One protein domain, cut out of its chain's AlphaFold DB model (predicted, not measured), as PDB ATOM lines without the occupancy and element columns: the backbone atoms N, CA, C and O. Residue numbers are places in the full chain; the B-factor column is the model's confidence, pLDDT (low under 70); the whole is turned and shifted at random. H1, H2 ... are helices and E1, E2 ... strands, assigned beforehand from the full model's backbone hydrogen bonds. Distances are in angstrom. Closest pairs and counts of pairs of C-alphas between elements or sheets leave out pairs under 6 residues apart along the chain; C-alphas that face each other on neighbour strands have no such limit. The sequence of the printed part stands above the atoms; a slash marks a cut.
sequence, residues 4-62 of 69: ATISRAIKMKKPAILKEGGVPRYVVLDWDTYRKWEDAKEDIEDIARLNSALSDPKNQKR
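AT A GLANCE: This is residues 4 to 62 of the 69 residues of an uncharacterized protein of Candidatus Giovannonibacteria bacterium GW2011_GWA2_44_13b (UniProt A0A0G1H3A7). A two-stranded hairpin, E1 and E2, and a short helix, H1, near its open end form a small head, from which one long helix, H2, runs out as an arm. Residues 35 to 53 of H2 stick out free, and so do residues 55 to 61, with the four-residue helix H3 at the far end. The printed part has 59 residues, with three named helices and two named strands in the order H1, E1, E2, H2, H3; the sheet, in the order E1 - E2, is antiparallel, and the class is mixed, helices and strands. The whole is extended, with a radius of gyration of the C-alphas of 18.8 A and spans of 59 by 25 by 10 A.

IN THESE COORDINATES: E1 is residues 16 to 20, 13.1 A long, and E2 is residues 23 to 28, 14.7 A long. H1 is residues 4 to 12, 12.3 A long, with C-alpha 4 at (-20.532, 79.679, -4.923). H2 is residues 31 to 55, 36.2 A long, from C-alpha 31 at (-8.968, 68.855, -11.117) to C-alpha 55 at (12.546, 67.225, -40.165). H3 is residues 57 to 60, 5.1 A long.

HOW THE PARTS SIT: E1 and E2 form a hairpin, antiparallel at 143 degrees, with N 16 and O 28 at 2.8 A and N 20 and O 23 at 2.9 A, within hydrogen-bond range. The closest C-alphas of H1 and E1 are those of Ala 9 and Ala 16, 5.5 A apart; those of H1 and E2 are Ala 9 and Val 28, 6.4 A. H1 and H2 are only just apart, their closest C-alphas at 8.2 A. H2 and H3 are close but not clearly touching, with the C-alphas of Leu 54 and Gln 60 closest at 6.1 A. In H1 and H2 every O i to N i+4 pair is within hydrogen-bond range; H3 is too short for such a pair, and its one O i to N i+3 pair is not within range.

THE WHOLE: The C-alphas farthest apart are those of Ala 4 and Lys 61, 58.8 A. The printed part has no cut, and its four links between elements are tight. The mean pLDDT of the printed part is 80.5; residues 5, 9, 13 and 59 to 62 are under 70.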
ATOM      1  N   ALA A   4     -19.533  80.051  -3.923       72.94
ATOM      2  CA  ALA A   4     -20.532  79.679  -4.923       72.94
ATOM      3  C   ALA A   4     -19.983  79.639  -6.363       72.94
ATOM      4  O   ALA A   4     -20.352  78.752  -7.133       72.94
ATOM      5  N   THR A   5     -19.081  80.555  -6.730       69.12
ATOM      6  CA  THR A   5     -18.513  80.614  -8.089       69.12
ATOM      7  C   THR A   5     -17.535  79.470  -8.328       69.12
ATOM      8  O   THR A   5     -17.564  78.847  -9.386       69.12
ATOM      9  N   ILE A   6     -16.733  79.136  -7.311       70.56
ATOM     10  CA  ILE A   6     -15.828  77.981  -7.332       70.56
ATOM     11  C   ILE A   6     -16.644  76.685  -7.429       70.56
ATOM     12  O   ILE A   6     -16.400  75.861  -8.305       70.56
ATOM     13  N   SER A   7     -17.684  76.541  -6.600       73.69
ATOM     14  CA  SER A   7     -18.565  75.365  -6.612       73.69
ATOM     15  C   SER A   7     -19.262  75.159  -7.965       73.69
ATOM     16  O   SER A   7     -19.366  74.033  -8.453       73.69
ATOM     17  N   ARG A   8     -19.705  76.246  -8.614       73.81
ATOM     18  CA  ARG A   8     -20.333  76.189  -9.943       73.81
ATOM     19  C   ARG A   8     -19.341  75.798 -11.040       73.81
ATOM     20  O   ARG A   8     -19.699  74.990 -11.893       73.81
ATOM     21  N   ALA A   9     -18.116  76.325 -11.001       67.56
ATOM     22  CA  ALA A   9     -17.058  75.971 -11.950       67.56
ATOM     23  C   ALA A   9     -16.718  74.472 -11.881       67.56
ATOM     24  O   ALA A   9     -16.703  73.796 -12.907       67.56
ATOM     25  N   ILE A  10     -16.578  73.939 -10.660       71.81
ATOM     26  CA  ILE A  10     -16.309  72.514 -10.417       71.81
ATOM     27  C   ILE A  10     -17.445  71.631 -10.961       71.81
ATOM     28  O   ILE A  10     -17.190  70.612 -11.595       71.81
ATOM     29  N   LYS A  11     -18.713  72.020 -10.763       74.69
ATOM     30  CA  LYS A  11     -19.867  71.226 -11.231       74.69
ATOM     31  C   LYS A  11     -20.057  71.235 -12.748       74.69
ATOM     32  O   LYS A  11     -20.585  70.272 -13.293       74.69
ATOM     33  N   MET A  12     -19.685  72.318 -13.429       71.31
ATOM     34  CA  MET A  12     -19.971  72.488 -14.857       71.31
ATOM     35  C   MET A  12     -18.914  71.870 -15.784       71.31
ATOM     36  O   MET A  12     -19.142  71.876 -16.994       71.31
ATOM     37  N   LYS A  13     -17.788  71.360 -15.252       67.69
ATOM     38  CA  LYS A  13     -16.621  70.881 -16.033       67.69
ATOM     39  C   LYS A  13     -16.159  71.882 -17.102       67.69
ATOM     40  O   LYS A  13     -15.673  71.514 -18.169       67.69
ATOM     41  N   LYS A  14     -16.410  73.168 -16.859       73.25
ATOM     42  CA  LYS A  14     -16.072  74.271 -17.756       73.25
ATOM     43  C   LYS A  14     -15.228  75.266 -16.972       73.25
ATOM     44  O   LYS A  14     -15.648  75.639 -15.873       73.25
ATOM     45  N   PRO A  15     -14.093  75.728 -17.526       79.75
ATOM     46  CA  PRO A  15     -13.285  76.747 -16.881       79.75
ATOM     47  C   PRO A  15     -14.116  78.008 -16.641       79.75
ATOM     48  O   PRO A  15     -14.773  78.520 -17.550       79.75
ATOM     49  N   ALA A  16     -14.085  78.518 -15.415       81.88
ATOM     50  CA  ALA A  16     -14.700  79.784 -15.058       81.88
ATOM     51  C   ALA A  16     -13.616  80.846 -14.885       81.88
ATOM     52  O   ALA A  16     -12.651  80.651 -14.150       81.88
ATOM     53  N   ILE A  17     -13.794  81.991 -15.539       83.44
ATOM     54  CA  ILE A  17     -12.862  83.113 -15.440       83.44
ATOM     55  C   ILE A  17     -13.356  84.057 -14.347       83.44
ATOM     56  O   ILE A  17     -14.449  84.620 -14.438       83.44
ATOM     57  N   LEU A  18     -12.539  84.249 -13.318       80.44
ATOM     58  CA  LEU A  18     -12.763  85.235 -12.272       80.44
ATOM     59  C   LEU A  18     -12.085  86.546 -12.653       80.44
ATOM     60  O   LEU A  18     -10.896  86.587 -12.983       80.44
ATOM     61  N   LYS A  19     -12.862  87.624 -12.577       83.31
ATOM     62  CA  LYS A  19     -12.394  88.986 -12.817       83.31
ATOM     63  C   LYS A  19     -12.232  89.716 -11.489       83.31
ATOM     64  O   LYS A  19     -13.130  89.665 -10.653       83.31
ATOM     65  N   GLU A  20     -11.121  90.418 -11.321       78.56
ATOM     66  CA  GLU A  20     -10.877  91.332 -10.204       78.56
ATOM     67  C   GLU A  20     -10.787  92.750 -10.782       78.56
ATOM     68  O   GLU A  20     -10.007  92.998 -11.698       78.56
ATOM     69  N   GLY A  21     -11.669  93.657 -10.350       80.06
ATOM     70  CA  GLY A  21     -11.742  95.013 -10.921       80.06
ATOM     71  C   GLY A  21     -12.095  95.062 -12.417       80.06
ATOM     72  O   GLY A  21     -11.696  95.985 -13.112       80.06
ATOM     73  N   GLY A  22     -12.802  94.053 -12.942       80.69
ATOM     74  CA  GLY A  22     -13.150  93.952 -14.369       80.69
ATOM     75  C   GLY A  22     -12.090  93.268 -15.241       80.69
ATOM     76  O   GLY A  22     -12.401  92.871 -16.365       80.69
ATOM     77  N   VAL A  23     -10.889  93.028 -14.705       84.06
ATOM     78  CA  VAL A  23      -9.794  92.350 -15.409       84.06
ATOM     79  C   VAL A  23      -9.797  90.856 -15.064       84.06
ATOM     80  O   VAL A  23      -9.819  90.511 -13.880       84.06
ATOM     81  N   PRO A  24      -9.797  89.942 -16.053       86.19
ATOM     82  CA  PRO A  24      -9.686  88.507 -15.794       86.19
ATOM     83  C   PRO A  24      -8.334  88.189 -15.152       86.19
ATOM     84  O   PRO A  24      -7.293  88.500 -15.723       86.19
ATOM     85  N   ARG A  25      -8.353  87.581 -13.960       85.38
ATOM     86  CA  ARG A  25      -7.139  87.327 -13.167       85.38
ATOM     87  C   ARG A  25      -6.951  85.870 -12.774       85.38
ATOM     88  O   ARG A  25      -5.818  85.416 -12.696       85.38
ATOM     89  N   TYR A  26      -8.039  85.133 -12.560       83.38
ATOM     90  CA  TYR A  26      -7.961  83.722 -12.184       83.38
ATOM     91  C   TYR A  26      -8.849  82.877 -13.085       83.38
ATOM     92  O   TYR A  26      -9.942  83.298 -13.465       83.38
ATOM     93  N   VAL A  27      -8.394  81.669 -13.392       83.75
ATOM     94  CA  VAL A  27      -9.193  80.642 -14.056       83.75
ATOM     95  C   VAL A  27      -9.394  79.518 -13.056       83.75
ATOM     96  O   VAL A  27      -8.433  78.979 -12.519       83.75
ATOM     97  N   VAL A  28     -10.652  79.197 -12.777       83.06
ATOM     98  CA  VAL A  28     -11.027  78.071 -11.924       83.06
ATOM     99  C   VAL A  28     -11.474  76.942 -12.827       83.06
ATOM    100  O   VAL A  28     -12.386  77.116 -13.635       83.06
ATOM    101  N   LEU A  29     -10.853  75.784 -12.668       83.50
ATOM    102  CA  LEU A  29     -11.216  74.564 -13.364       83.50
ATOM    103  C   LEU A  29     -11.253  73.393 -12.386       83.50
ATOM    104  O   LEU A  29     -10.694  73.470 -11.291       83.50
ATOM    105  N   ASP A  30     -11.954  72.331 -12.763       84.25
ATOM    106  CA  ASP A  30     -11.933  71.095 -11.997       84.25
ATOM    107  C   ASP A  30     -10.598  70.357 -12.178       84.25
ATOM    108  O   ASP A  30      -9.904  70.505 -13.186       84.25
ATOM    109  N   TRP A  31     -10.248  69.559 -11.172       84.38
ATOM    110  CA  TRP A  31      -8.968  68.855 -11.117       84.38
ATOM    111  C   TRP A  31      -8.787  67.831 -12.246       84.38
ATOM    112  O   TRP A  31      -7.693  67.696 -12.782       84.38
ATOM    113  N   ASP A  32      -9.856  67.130 -12.636       85.94
ATOM    114  CA  ASP A  32      -9.801  66.121 -13.701       85.94
ATOM    115  C   ASP A  32      -9.512  66.768 -15.062       85.94
ATOM    116  O   ASP A  32      -8.647  66.306 -15.806       85.94
ATOM    117  N   THR A  33     -10.181  67.886 -15.357       84.81
ATOM    118  CA  THR A  33      -9.903  68.686 -16.555       84.81
ATOM    119  C   THR A  33      -8.489  69.259 -16.535       84.81
ATOM    120  O   THR A  33      -7.826  69.232 -17.569       84.81
ATOM    121  N   TYR A  34      -8.005  69.738 -15.381       86.38
ATOM    122  CA  TYR A  34      -6.639  70.261 -15.261       86.38
ATOM    123  C   TYR A  34      -5.607  69.198 -15.626       86.38
ATOM    124  O   TYR A  34      -4.769  69.432 -16.492       86.38
ATOM    125  N   ARG A  35      -5.727  68.018 -15.016       90.25
ATOM    126  CA  ARG A  35      -4.812  66.903 -15.246       90.25
ATOM    127  C   ARG A  35      -4.780  66.481 -16.714       90.25
ATOM    128  O   ARG A  35      -3.716  66.357 -17.294       90.25
ATOM    129  N   LYS A  36      -5.945  66.359 -17.354       88.00
ATOM    130  CA  LYS A  36      -6.018  66.031 -18.788       88.00
ATOM    131  C   LYS A  36      -5.338  67.067 -19.676       88.00
ATOM    132  O   LYS A  36      -4.823  66.721 -20.730       88.00
ATOM    133  N   TRP A  37      -5.402  68.342 -19.300       87.38
ATOM    134  CA  TRP A  37      -4.748  69.410 -20.055       87.38
ATOM    135  C   TRP A  37      -3.238  69.425 -19.840       87.38
ATOM    136  O   TRP A  37      -2.512  69.767 -20.769       87.38
ATOM    137  N   GLU A  38      -2.778  69.064 -18.643       89.62
ATOM    138  CA  GLU A  38      -1.362  68.842 -18.361       89.62
ATOM    139  C   GLU A  38      -0.821  67.688 -19.215       89.62
ATOM    140  O   GLU A  38       0.097  67.916 -20.000       89.62
ATOM    141  N   ASP A  39      -1.471  66.520 -19.169       89.12
ATOM    142  CA  ASP A  39      -1.093  65.345 -19.966       89.12
ATOM    143  C   ASP A  39      -1.067  65.684 -21.474       89.12
ATOM    144  O   ASP A  39      -0.080  65.457 -22.172       89.12
ATOM    145  N   ALA A  40      -2.124  66.335 -21.982       87.81
ATOM    146  CA  ALA A  40      -2.203  66.724 -23.391       87.81
ATOM    147  C   ALA A  40      -1.125  67.742 -23.803       87.81
ATOM    148  O   ALA A  40      -0.731  67.792 -24.970       87.81
ATOM    149  N   LYS A  41      -0.661  68.587 -22.875       90.31
ATOM    150  CA  LYS A  41       0.420  69.534 -23.150       90.31
ATOM    151  C   LYS A  41       1.745  68.796 -23.336       90.31
ATOM    152  O   LYS A  41       2.470  69.131 -24.272       90.31
ATOM    153  N   GLU A  42       2.040  67.811 -22.490       86.00
ATOM    154  CA  GLU A  42       3.237  66.972 -22.637       86.00
ATOM    155  C   GLU A  42       3.230  66.231 -23.979       86.00
ATOM    156  O   GLU A  42       4.204  66.318 -24.730       86.00
ATOM    157  N   ASP A  43       2.094  65.628 -24.348       89.00
ATOM    158  CA  ASP A  43       1.931  64.949 -25.638       89.00
ATOM    159  C   ASP A  43       2.210  65.884 -26.828       89.00
ATOM    160  O   ASP A  43       2.880  65.508 -27.793       89.00
ATOM    161  N   ILE A  44       1.721  67.129 -26.777       89.00
ATOM    162  CA  ILE A  44       1.958  68.123 -27.836       89.00
ATOM    163  C   ILE A  44       3.439  68.503 -27.917       89.00
ATOM    164  O   ILE A  44       3.976  68.632 -29.023       89.00
ATOM    165  N   GLU A  45       4.106  68.695 -26.777       88.12
ATOM    166  CA  GLU A  45       5.540  68.995 -26.745       88.12
ATOM    167  C   GLU A  45       6.361  67.843 -27.337       88.12
ATOM    168  O   GLU A  45       7.272  68.082 -28.137       88.12
ATOM    169  N   ASP A  46       6.002  66.599 -27.026       88.69
ATOM    170  CA  ASP A  46       6.674  65.421 -27.568       88.69
ATOM    171  C   ASP A  46       6.400  65.221 -29.061       88.69
ATOM    172  O   ASP A  46       7.333  64.943 -29.822       88.69
ATOM    173  N   ILE A  47       5.175  65.473 -29.533       86.38
ATOM    174  CA  ILE A  47       4.861  65.502 -30.970       86.38
ATOM    175  C   ILE A  47       5.683  66.586 -31.680       86.38
ATOM    176  O   ILE A  47       6.222  66.350 -32.765       86.38
ATOM    177  N   ALA A  48       5.827  67.770 -31.081       88.12
ATOM    178  CA  ALA A  48       6.633  68.849 -31.648       88.12
ATOM    179  C   ALA A  48       8.124  68.474 -31.722       88.12
ATOM    180  O   ALA A  48       8.779  68.735 -32.742       88.12
ATOM    181  N   ARG A  49       8.656  67.812 -30.685       85.88
ATOM    182  CA  ARG A  49      10.027  67.273 -30.677       85.88
ATOM    183  C   ARG A  49      10.207  66.194 -31.740       85.88
ATOM    184  O   ARG A  49      11.185  66.251 -32.484       85.88
ATOM    185  N   LEU A  50       9.263  65.260 -31.861       84.81
ATOM    186  CA  LEU A  50       9.292  64.201 -32.868       84.81
ATOM    187  C   LEU A  50       9.273  64.782 -34.286       84.81
ATOM    188  O   LEU A  50      10.119  64.428 -35.102       84.81
ATOM    189  N   ASN A  51       8.366  65.718 -34.570       83.75
ATOM    190  CA  ASN A  51       8.288  66.378 -35.875       83.75
ATOM    191  C   ASN A  51       9.572  67.142 -36.210       83.75
ATOM    192  O   ASN A  51      10.057  67.078 -37.342       83.75
ATOM    193  N   SER A  52      10.164  67.815 -35.221       84.00
ATOM    194  CA  SER A  52      11.456  68.490 -35.384       84.00
ATOM    195  C   SER A  52      12.576  67.488 -35.682       84.00
ATOM    196  O   SER A  52      13.362  67.696 -36.604       84.00
ATOM    197  N   ALA A  53      12.612  66.361 -34.965       83.44
ATOM    198  CA  ALA A  53      13.592  65.302 -35.182       83.44
ATOM    199  C   ALA A  53      13.442  64.633 -36.558       83.44
ATOM    200  O   ALA A  53      14.454  64.341 -37.195       83.44
ATOM    201  N   LEU A  54      12.212  64.421 -37.036       78.62
ATOM    202  CA  LEU A  54      11.916  63.883 -38.371       78.62
ATOM    203  C   LEU A  54      12.220  64.878 -39.498       78.62
ATOM    204  O   LEU A  54      12.488  64.468 -40.628       78.62
ATOM    205  N   SER A  55      12.192  66.177 -39.205       78.56
ATOM    206  CA  SER A  55      12.546  67.225 -40.165       78.56
ATOM    207  C   SER A  55      14.061  67.372 -40.348       78.56
ATOM    208  O   SER A  55      14.491  67.945 -41.346       78.56
ATOM    209  N   ASP A  56      14.882  66.840 -39.430       77.94
ATOM    210  CA  ASP A  56      16.343  66.851 -39.559       77.94
ATOM    211  C   ASP A  56      16.802  65.904 -40.696       77.94
ATOM    212  O   ASP A  56      16.609  64.680 -40.609       77.94
ATOM    213  N   PRO A  57      17.480  66.417 -41.744       73.19
ATOM    214  CA  PRO A  57      17.980  65.611 -42.860       73.19
ATOM    215  C   PRO A  57      18.926  64.468 -42.450       73.19
ATOM    216  O   PRO A  57      19.066  63.484 -43.184       73.19
ATOM    217  N   LYS A  58      19.597  64.565 -41.291       75.50
ATOM    218  CA  LYS A  58      20.449  63.492 -40.746       75.50
ATOM    219  C   LYS A  58      19.624  62.320 -40.212       75.50
ATOM    220  O   LYS A  58      20.049  61.172 -40.351       75.50
ATOM    221  N   ASN A  59      18.452  62.594 -39.641       65.56
ATOM    222  CA  ASN A  59      17.557  61.580 -39.079       65.56
ATOM    223  C   ASN A  59      16.681  60.931 -40.153       65.56
ATOM    224  O   ASN A  59      16.456  59.722 -40.102       65.56
ATOM    225  N   GLN A  60      16.291  61.683 -41.188       63.47
ATOM    226  CA  GLN A  60      15.582  61.141 -42.358       63.47
ATOM    227  C   GLN A  60      16.366  60.030 -43.065       63.47
ATOM    228  O   GLN A  60      15.784  59.064 -43.544       63.47
ATOM    229  N   LYS A  61      17.703  60.128 -43.093       64.12
ATOM    230  CA  LYS A  61      18.577  59.093 -43.676       64.12
ATOM    231  C   LYS A  61      18.730  57.846 -42.798       64.12
ATOM    232  O   LYS A  61      19.160  56.808 -43.298       64.12
ATOM    233  N   ARG A  62      18.429  57.942 -41.498       65.88
ATOM    234  CA  ARG A  62      18.540  56.836 -40.528       65.88
ATOM    235  C   ARG A  62      17.240  56.050 -40.387       65.88
ATOM    236  O   ARG A  62      17.288  54.851 -40.123       65.88
TER     237      ARG A  62